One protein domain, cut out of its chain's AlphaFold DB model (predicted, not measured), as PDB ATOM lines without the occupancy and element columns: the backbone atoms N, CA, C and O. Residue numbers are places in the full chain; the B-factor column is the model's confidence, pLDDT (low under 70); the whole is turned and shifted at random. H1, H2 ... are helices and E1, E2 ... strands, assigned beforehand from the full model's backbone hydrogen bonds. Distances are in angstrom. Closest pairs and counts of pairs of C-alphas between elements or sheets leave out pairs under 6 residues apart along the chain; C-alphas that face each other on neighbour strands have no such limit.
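Overview. This is residues 25 to 98 of the 119 residues of a protein of Trichobilharzia regenti (UniProt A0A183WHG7). A long two-stranded hairpin, E1 and E2, has helix H1 loosely over one face, nearer to E1 than to E2, while helix H2 lies off one end and the loop of residues 56 to 62 sticks out at the other. The 74 printed residues hold H1, E1, E2 and H2 in that order; the class is mixed. The whole is loose, radius of gyration of the C-alphas 15.3 A, spanning 50 by 26 by 22 A.

Along the chain. H1, residues 25 to 41, begins at C-alpha 25 (135.612, 163.062, 175.220) and measures 24.7 A. E1 is residues 46 to 52, 19.4 A. E2, residues 68 to 75, 20.0 A, bends by 57 degrees at residue 71. H2, residues 85 to 96, 16.5 A, ends at C-alpha 96 (157.707, 161.374, 157.831).

Arrangement. H1 and E1 are near each other, with 8 C-alpha pairs within 10 A. E1 and E2 form an antiparallel hairpin at 161 degrees; N 47 and O 74 are 2.8 A apart, within hydrogen-bond range. H2 is apart from H1 and E1. Every O i to N i+4 pair is within range in H2, 12 of 13 in H1.

Size, cuts and confidence. The farthest C-alphas, Ser 57 and Ser 98, are 50.7 A apart. The printed part has no cut; the E1 to E2 link is long. Residues 25 to 27 and 54 to 64 have pLDDT under 70.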
ATOM      1  N   ASP A  25     135.936 161.780 175.874       51.69
ATOM      2  CA  ASP A  25     135.612 163.062 175.220       51.69
ATOM      3  C   ASP A  25     136.756 164.084 175.311       51.69
ATOM      4  O   ASP A  25     136.946 164.883 174.393       51.69
ATOM      5  N   ASP A  26     137.570 164.022 176.368       58.03
ATOM      6  CA  ASP A  26     138.738 164.893 176.526       58.03
ATOM      7  C   ASP A  26     139.797 164.568 175.456       58.03
ATOM      8  O   ASP A  26     140.476 165.458 174.937       58.03
ATOM      9  N   ASN A  27     139.859 163.302 175.021       68.62
ATOM     10  CA  ASN A  27     140.720 162.893 173.914       68.62
ATOM     11  C   ASN A  27     140.364 163.606 172.605       68.62
ATOM     12  O   ASN A  27     141.265 163.870 171.813       68.62
ATOM     13  N   VAL A  28     139.096 163.948 172.346       81.00
ATOM     14  CA  VAL A  28     138.720 164.670 171.116       81.00
ATOM     15  C   VAL A  28     139.260 166.099 171.152       81.00
ATOM     16  O   VAL A  28     139.899 166.536 170.193       81.00
ATOM     17  N   LEU A  29     139.069 166.808 172.269       84.38
ATOM     18  CA  LEU A  29     139.550 168.179 172.437       84.38
ATOM     19  C   LEU A  29     141.078 168.259 172.329       84.38
ATOM     20  O   LEU A  29     141.597 169.069 171.560       84.38
ATOM     21  N   PHE A  30     141.808 167.401 173.045       86.38
ATOM     22  CA  PHE A  30     143.272 167.431 173.022       86.38
ATOM     23  C   PHE A  30     143.847 166.999 171.674       86.38
ATOM     24  O   PHE A  30     144.874 167.528 171.246       86.38
ATOM     25  N   ASN A  31     143.160 166.116 170.947       87.94
ATOM     26  CA  ASN A  31     143.522 165.790 169.571       87.94
ATOM     27  C   ASN A  31     143.374 166.989 168.626       87.94
ATOM     28  O   ASN A  31     144.265 167.225 167.806       87.94
ATOM     29  N   LEU A  32     142.276 167.745 168.739       90.38
ATOM     30  CA  LEU A  32     142.059 168.960 167.950       90.38
ATOM     31  C   LEU A  32     143.092 170.036 168.292       90.38
ATOM     32  O   LEU A  32     143.705 170.599 167.387       90.38
ATOM     33  N   LEU A  33     143.351 170.256 169.583       91.69
ATOM     34  CA  LEU A  33     144.379 171.187 170.044       91.69
ATOM     35  C   LEU A  33     145.760 170.811 169.495       91.69
ATOM     36  O   LEU A  33     146.449 171.642 168.907       91.69
ATOM     37  N   ALA A  34     146.153 169.543 169.627       91.25
ATOM     38  CA  ALA A  34     147.432 169.075 169.117       91.25
ATOM     39  C   ALA A  34     147.523 169.199 167.587       91.25
ATOM     40  O   ALA A  34     148.598 169.466 167.058       91.25
ATOM     41  N   ALA A  35     146.426 168.996 166.852       92.44
ATOM     42  CA  ALA A  35     146.399 169.203 165.408       92.44
ATOM     43  C   ALA A  35     146.600 170.681 165.034       92.44
ATOM     44  O   ALA A  35     147.385 170.966 164.130       92.44
ATOM     45  N   GLU A  36     145.951 171.602 165.748       94.88
ATOM     46  CA  GLU A  36     146.071 173.038 165.483       94.88
ATOM     47  C   GLU A  36     147.467 173.572 165.829       94.88
ATOM     48  O   GLU A  36     148.037 174.330 165.045       94.88
ATOM     49  N   ILE A  37     148.073 173.112 166.931       93.44
ATOM     50  CA  ILE A  37     149.460 173.453 167.288       93.44
ATOM     51  C   ILE A  37     150.428 172.982 166.200       93.44
ATOM     52  O   ILE A  37     151.235 173.776 165.723       93.44
ATOM     53  N   ARG A  38     150.322 171.721 165.751       94.38
ATOM     54  CA  ARG A  38     151.178 171.195 164.667       94.38
ATOM     55  C   ARG A  38     151.025 171.998 163.381       94.38
ATOM     56  O   ARG A  38     152.008 172.238 162.694       94.38
ATOM     57  N   LYS A  39     149.795 172.387 163.044       95.31
ATOM     58  CA  LYS A  39     149.500 173.167 161.839       95.31
ATOM     59  C   LYS A  39     150.039 174.596 161.932       95.31
ATOM     60  O   LYS A  39     150.520 175.112 160.935       95.31
ATOM     61  N   THR A  40     149.933 175.224 163.100       95.69
ATOM     62  CA  THR A  40     150.273 176.641 163.293       95.69
ATOM     63  C   THR A  40     151.762 176.857 163.531       95.69
ATOM     64  O   THR A  40     152.330 177.814 163.018       95.69
ATOM     65  N   LEU A  41     152.390 175.987 164.324       93.94
ATOM     66  CA  LEU A  41     153.788 176.126 164.739       93.94
ATOM     67  C   LEU A  41     154.743 175.217 163.959       93.94
ATOM     68  O   LEU A  41     155.950 175.327 164.135       93.94
ATOM     69  N   GLU A  42     154.216 174.301 163.142       94.44
ATOM     70  CA  GLU A  42     155.001 173.349 162.340       94.44
ATOM     71  C   GLU A  42     155.950 172.456 163.169       94.44
ATOM     72  O   GLU A  42     156.952 171.943 162.673       94.44
ATOM     73  N   ILE A  43     155.611 172.215 164.439       92.19
ATOM     74  CA  ILE A  43     156.355 171.337 165.354       92.19
ATOM     75  C   ILE A  43     155.632 170.002 165.539       92.19
ATOM     76  O   ILE A  43     154.422 169.978 165.738       92.19
ATOM     77  N   ASP A  44     156.358 168.881 165.535       92.94
ATOM     78  CA  ASP A  44     155.766 167.555 165.788       92.94
ATOM     79  C   ASP A  44     155.925 167.082 167.242       92.94
ATOM     80  O   ASP A  44     155.106 166.294 167.723       92.94
ATOM     81  N   LEU A  45     156.971 167.552 167.930       94.69
ATOM     82  CA  LEU A  45     157.348 167.128 169.278       94.69
ATOM     83  C   LEU A  45     157.214 168.291 170.258       94.69
ATOM     84  O   LEU A  45     158.066 169.176 170.328       94.69
ATOM     85  N   PHE A  46     156.131 168.272 171.023       94.94
ATOM     86  CA  PHE A  46     155.851 169.257 172.056       94.94
ATOM     87  C   PHE A  46     155.089 168.624 173.223       94.94
ATOM     88  O   PHE A  46     154.552 167.519 173.100       94.94
ATOM     89  N   GLY A  47     155.070 169.325 174.351       92.38
ATOM     90  CA  GLY A  47     154.149 169.122 175.465       92.38
ATOM     91  C   GLY A  47     153.335 170.392 175.688       92.38
ATOM     92  O   GLY A  47     153.793 171.482 175.348       92.38
ATOM     93  N   VAL A  48     152.128 170.248 176.226       92.75
ATOM     94  CA  VAL A  48     151.247 171.373 176.554       92.75
ATOM     95  C   VAL A  48     150.828 171.231 178.000       92.75
ATOM     96  O   VAL A  48     150.264 170.198 178.370       92.75
ATOM     97  N   ASP A  49     151.060 172.276 178.780       88.25
ATOM     98  CA  ASP A  49     150.568 172.346 180.146       88.25
ATOM     99  C   ASP A  49     149.222 173.070 180.138       88.25
ATOM    100  O   ASP A  49     149.078 174.194 179.640       88.25
ATOM    101  N   LEU A  50     148.211 172.381 180.662       88.81
ATOM    102  CA  LEU A  50     146.825 172.822 180.678       88.81
ATOM    103  C   LEU A  50     146.347 172.922 182.119       88.81
ATOM    104  O   LEU A  50     146.557 172.013 182.921       88.81
ATOM    105  N   ILE A  51     145.633 173.999 182.420       86.38
ATOM    106  CA  ILE A  51     144.819 174.108 183.628       86.38
ATOM    107  C   ILE A  51     143.349 174.103 183.231       86.38
ATOM    108  O   ILE A  51     142.989 174.552 182.141       86.38
ATOM    109  N   CYS A  52     142.496 173.596 184.109       85.00
ATOM    110  CA  CYS A  52     141.056 173.594 183.908       85.00
ATOM    111  C   CYS A  52     140.362 174.415 184.992       85.00
ATOM    112  O   CYS A  52     140.890 174.590 186.093       85.00
ATOM    113  N   GLU A  53     139.200 174.965 184.655       80.56
ATOM    114  CA  GLU A  53     138.369 175.677 185.621       80.56
ATOM    115  C   GLU A  53     137.890 174.701 186.705       80.56
ATOM    116  O   GLU A  53     137.308 173.660 186.401       80.56
ATOM    117  N   ALA A  54     138.156 175.034 187.970       69.94
ATOM    118  CA  ALA A  54     137.631 174.295 189.109       69.94
ATOM    119  C   ALA A  54     136.240 174.830 189.462       69.94
ATOM    120  O   ALA A  54     136.048 176.042 189.570       69.94
ATOM    121  N   GLU A  55     135.271 173.941 189.677       66.56
ATOM    122  CA  GLU A  55     133.976 174.364 190.200       66.56
ATOM    123  C   GLU A  55     134.102 174.802 191.668       66.56
ATOM    124  O   GLU A  55     134.770 174.159 192.477       66.56
ATOM    125  N   ASN A  56     133.439 175.907 192.023       61.22
ATOM    126  CA  ASN A  56     133.429 176.461 193.386       61.22
ATOM    127  C   ASN A  56     132.545 175.659 194.367       61.22
ATOM    128  O   ASN A  56     132.491 175.972 195.556       61.22
ATOM    129  N   SER A  57     131.827 174.651 193.874       58.97
ATOM    130  CA  SER A  57     131.004 173.719 194.645       58.97
ATOM    131  C   SER A  57     131.671 172.349 194.715       58.97
ATOM    132  O   SER A  57     132.513 172.027 193.883       58.97
ATOM    133  N   THR A  58     131.315 171.555 195.733       59.88
ATOM    134  CA  THR A  58     131.830 170.191 195.955       59.88
ATOM    135  C   THR A  58     131.998 169.455 194.627       59.88
ATOM    136  O   THR A  58     130.991 169.318 193.933       59.88
ATOM    137  N   PRO A  59     133.222 169.014 194.275       55.69
ATOM    138  CA  PRO A  59     133.499 168.460 192.962       55.69
ATOM    139  C   PRO A  59     132.621 167.233 192.763       55.69
ATOM    140  O   PRO A  59     132.823 166.205 193.413       55.69
ATOM    141  N   ASP A  60     131.622 167.366 191.897       59.44
ATOM    142  CA  ASP A  60     130.902 166.220 191.387       59.44
ATOM    143  C   ASP A  60     131.870 165.475 190.455       59.44
ATOM    144  O   ASP A  60     132.301 166.047 189.449       59.44
ATOM    145  N   PRO A  61     132.247 164.221 190.761       57.56
ATOM    146  CA  PRO A  61     133.154 163.445 189.918       57.56
ATOM    147  C   PRO A  61     132.624 163.224 188.492       57.56
ATOM    148  O   PRO A  61     133.381 162.768 187.636       57.56
ATOM    149  N   PHE A  62     131.349 163.529 188.227       58.06
ATOM    150  CA  PHE A  62     130.737 163.424 186.906       58.06
ATOM    151  C   PHE A  62     130.732 164.732 186.105       58.06
ATOM    152  O   PHE A  62     130.452 164.693 184.904       58.06
ATOM    153  N   THR A  63     131.061 165.874 186.719       62.59
ATOM    154  CA  THR A  63     131.017 167.163 186.019       62.59
ATOM    155  C   THR A  63     132.369 167.477 185.386       62.59
ATOM    156  O   THR A  63     133.399 167.566 186.055       62.59
ATOM    157  N   LYS A  64     132.374 167.588 184.054       65.81
ATOM    158  CA  LYS A  64     133.586 167.847 183.265       65.81
ATOM    159  C   LYS A  64     133.927 169.336 183.279       65.81
ATOM    160  O   LYS A  64     133.009 170.155 183.189       65.81
ATOM    161  N   PRO A  65     135.219 169.709 183.281       70.31
ATOM    162  CA  PRO A  65     135.596 171.103 183.132       70.31
ATOM    163  C   PRO A  65     135.108 171.635 181.786       70.31
ATOM    164  O   PRO A  65     135.365 171.048 180.734       70.31
ATOM    165  N   THR A  66     134.412 172.768 181.809       73.62
ATOM    166  CA  THR A  66     133.908 173.401 180.579       73.62
ATOM    167  C   THR A  66     134.949 174.301 179.916       73.62
ATOM    168  O   THR A  66     134.795 174.681 178.753       73.62
ATOM    169  N   ARG A  67     136.018 174.647 180.642       81.38
ATOM    170  CA  ARG A  67     137.066 175.564 180.194       81.38
ATOM    171  C   ARG A  67     138.446 175.049 180.559       81.38
ATOM    172  O   ARG A  67     138.696 174.623 181.686       81.38
ATOM    173  N   TYR A  68     139.343 175.175 179.589       86.75
ATOM    174  CA  TYR A  68     140.762 174.889 179.715       86.75
ATOM    175  C   TYR A  68     141.558 176.122 179.292       86.75
ATOM    176  O   TYR A  68     141.162 176.830 178.364       86.75
ATOM    177  N   ALA A  69     142.686 176.359 179.950       87.12
ATOM    178  CA  ALA A  69     143.655 177.371 179.562       87.12
ATOM    179  C   ALA A  69     145.021 176.716 179.350       87.12
ATOM    180  O   ALA A  69     145.461 175.898 180.157       87.12
ATOM    181  N   ILE A  70     145.681 177.093 178.256       90.62
ATOM    182  CA  ILE A  70     147.069 176.722 177.978       90.62
ATOM    183  C   ILE A  70     147.954 177.682 178.762       90.62
ATOM    184  O   ILE A  70     147.853 178.894 178.571       90.62
ATOM    185  N   ILE A  71     148.797 177.142 179.636       92.62
ATOM    186  CA  ILE A  71     149.731 177.940 180.437       92.62
ATOM    187  C   ILE A  71     151.152 177.887 179.885       92.62
ATOM    188  O   ILE A  71     151.882 178.863 180.025       92.62
ATOM    189  N   ASP A  72     151.524 176.779 179.238       90.06
ATOM    190  CA  ASP A  72     152.852 176.597 178.663       90.06
ATOM    191  C   ASP A  72     152.831 175.624 177.472       90.06
ATOM    192  O   ASP A  72     152.003 174.707 177.399       90.06
ATOM    193  N   ILE A  73     153.755 175.835 176.534       92.44
ATOM    194  CA  ILE A  73     154.024 174.941 175.406       92.44
ATOM    195  C   ILE A  73     155.528 174.687 175.364       92.44
ATOM    196  O   ILE A  73     156.317 175.537 174.952       92.44
ATOM    197  N   ASN A  74     155.911 173.467 175.720       90.88
ATOM    198  CA  ASN A  74     157.299 173.042 175.753       90.88
ATOM    199  C   ASN A  74     157.665 172.340 174.446       90.88
ATOM    200  O   ASN A  74     157.076 171.313 174.106       90.88
ATOM    201  N   ILE A  75     158.649 172.863 173.711       93.38
ATOM    202  CA  ILE A  75     159.189 172.200 172.518       93.38
ATOM    203  C   ILE A  75     160.149 171.103 172.978       93.38
ATOM    204  O   ILE A  75     161.088 171.374 173.720       93.38
ATOM    205  N   PHE A  76     159.917 169.871 172.524       92.50
ATOM    206  CA  PHE A  76     160.736 168.700 172.850       92.50
ATOM    207  C   PHE A  76     161.020 168.523 174.365       92.50
ATOM    208  O   PHE A  76     162.177 168.542 174.794       92.50
ATOM    209  N   PRO A  77     159.975 168.350 175.202       92.44
ATOM    210  CA  PRO A  77     160.136 168.075 176.628       92.44
ATOM    211  C   PRO A  77     160.783 166.702 176.870       92.44
ATOM    212  O   PRO A  77     161.030 165.925 175.954       92.44
ATOM    213  N   SER A  78     161.024 166.353 178.136       91.81
ATOM    214  CA  SER A  78     161.674 165.077 178.488       91.81
ATOM    215  C   SER A  78     160.851 163.818 178.179       91.81
ATOM    216  O   SER A  78     161.413 162.726 178.142       91.81
ATOM    217  N   TYR A  79     159.525 163.945 178.030       89.88
ATOM    218  CA  TYR A  79     158.579 162.825 177.901       89.88
ATOM    219  C   TYR A  79     158.695 161.761 179.008       89.88
ATOM    220  O   TYR A  79     158.267 160.616 178.839       89.88
ATOM    221  N   LYS A  80     159.259 162.125 180.168       87.12
ATOM    222  CA  LYS A  80     159.347 161.227 181.319       87.12
ATOM    223  C   LYS A  80     157.936 160.767 181.702       87.12
ATOM    224  O   LYS A  80     157.033 161.585 181.828       87.12
ATOM    225  N   ASN A  81     157.771 159.459 181.899       86.56
ATOM    226  CA  ASN A  81     156.501 158.790 182.221       86.56
ATOM    227  C   ASN A  81     155.465 158.730 181.081       86.56
ATOM    228  O   ASN A  81     154.351 158.261 181.303       86.56
ATOM    229  N   VAL A  82     155.816 159.122 179.852       82.69
ATOM    230  CA  VAL A  82     154.968 158.851 178.684       82.69
ATOM    231  C   VAL A  82     155.197 157.408 178.235       82.69
ATOM    232  O   VAL A  82     156.205 157.076 177.606       82.69
ATOM    233  N   HIS A  83     154.263 156.524 178.588       86.62
ATOM    234  CA  HIS A  83     154.318 155.122 178.184       86.62
ATOM    235  C   HIS A  83     154.336 154.986 176.657       86.62
ATOM    236  O   HIS A  83     153.606 155.670 175.949       86.62
ATOM    237  N   GLY A  84     155.204 154.112 176.143       85.94
ATOM    238  CA  GLY A  84     155.316 153.875 174.703       85.94
ATOM    239  C   GLY A  84     155.939 155.026 173.904       85.94
ATOM    240  O   GLY A  84     155.918 154.963 172.679       85.94
ATOM    241  N   PHE A  85     156.529 156.050 174.541       88.31
ATOM    242  CA  PHE A  85     157.093 157.206 173.827       88.31
ATOM    243  C   PHE A  85     158.032 156.816 172.675       88.31
ATOM    244  O   PHE A  85     157.869 157.319 171.568       88.31
ATOM    245  N   ILE A  86     158.962 155.878 172.894       92.38
ATOM    246  CA  ILE A  86     159.897 155.423 171.849       92.38
ATOM    247  C   ILE A  86     159.156 154.810 170.653       92.38
ATOM    248  O   ILE A  86     159.484 155.116 169.510       92.38
ATOM    249  N   PHE A  87     158.112 154.015 170.902       92.25
ATOM    250  CA  PHE A  87     157.271 153.443 169.848       92.25
ATOM    251  C   PHE A  87     156.531 154.535 169.060       92.25
ATOM    252  O   PHE A  87     156.488 154.507 167.830       92.25
ATOM    253  N   HIS A  88     155.982 155.537 169.752       90.25
ATOM    254  CA  HIS A  88     155.308 156.666 169.108       90.25
ATOM    255  C   HIS A  88     156.274 157.540 168.302       90.25
ATOM    256  O   HIS A  88     155.943 157.942 167.184       90.25
ATOM    257  N   LEU A  89     157.471 157.794 168.832       94.69
ATOM    258  CA  LEU A  89     158.523 158.543 168.152       94.69
ATOM    259  C   LEU A  89     158.988 157.814 166.889       94.69
ATOM    260  O   LEU A  89     159.096 158.429 165.829       94.69
ATOM    261  N   GLU A  90     159.200 156.500 166.967       95.25
ATOM    262  CA  GLU A  90     159.569 155.700 165.802       95.25
ATOM    263  C   GLU A  90     158.476 155.743 164.726       95.25
ATOM    264  O   GLU A  90     158.769 155.966 163.551       95.25
ATOM    265  N   ASN A  91     157.205 155.605 165.113       94.75
ATOM    266  CA  ASN A  91     156.088 155.706 164.175       94.75
ATOM    267  C   ASN A  91     155.951 157.102 163.552       94.75
ATOM    268  O   ASN A  91     155.616 157.215 162.371       94.75
ATOM    269  N   LEU A  92     156.254 158.167 164.298       94.19
ATOM    270  CA  LEU A  92     156.326 159.520 163.749       94.19
ATOM    271  C   LEU A  92     157.433 159.630 162.687       94.19
ATOM    272  O   LEU A  92     157.169 160.123 161.588       94.19
ATOM    273  N   ILE A  93     158.640 159.137 162.981       96.50
ATOM    274  CA  ILE A  93     159.771 159.137 162.038       96.50
ATOM    275  C   ILE A  93     159.420 158.328 160.784       96.50
ATOM    276  O   ILE A  93     159.551 158.829 159.668       96.50
ATOM    277  N   ARG A  94     158.900 157.106 160.954       97.19
ATOM    278  CA  ARG A  94     158.456 156.238 159.852       97.19
ATOM    279  C   ARG A  94     157.446 156.945 158.963       97.19
ATOM    280  O   ARG A  94     157.613 156.951 157.751       97.19
ATOM    281  N   LYS A  95     156.457 157.615 159.553       93.81
ATOM    282  CA  LYS A  95     155.457 158.385 158.808       93.81
ATOM    283  C   LYS A  95     156.076 159.515 157.984       93.81
ATOM    284  O   LYS A  95     155.699 159.681 156.830       93.81
ATOM    285  N   LYS A  96     157.014 160.283 158.549       93.75
ATOM    286  CA  LYS A  96     157.707 161.374 157.831       93.75
ATOM    287  C   LYS A  96     158.572 160.853 156.681       93.75
ATOM    288  O   LYS A  96     158.734 161.548 155.685       93.75
ATOM    289  N   LEU A  97     159.079 159.629 156.808       97.38
ATOM    290  CA  LEU A  97     159.864 158.934 155.787       97.38
ATOM    291  C   LEU A  97     159.017 158.042 154.860       97.38
ATOM    292  O   LEU A  97     159.580 157.315 154.046       97.38
ATOM    293  N   SER A  98     157.683 158.070 154.974       96.50
ATOM    294  CA  SER A  98     156.762 157.208 154.213       96.50
ATOM    295  C   SER A  98     157.050 155.701 154.347       96.50
ATOM    296  O   SER A  98     156.852 154.928 153.411       96.50
TER     297      SER A  98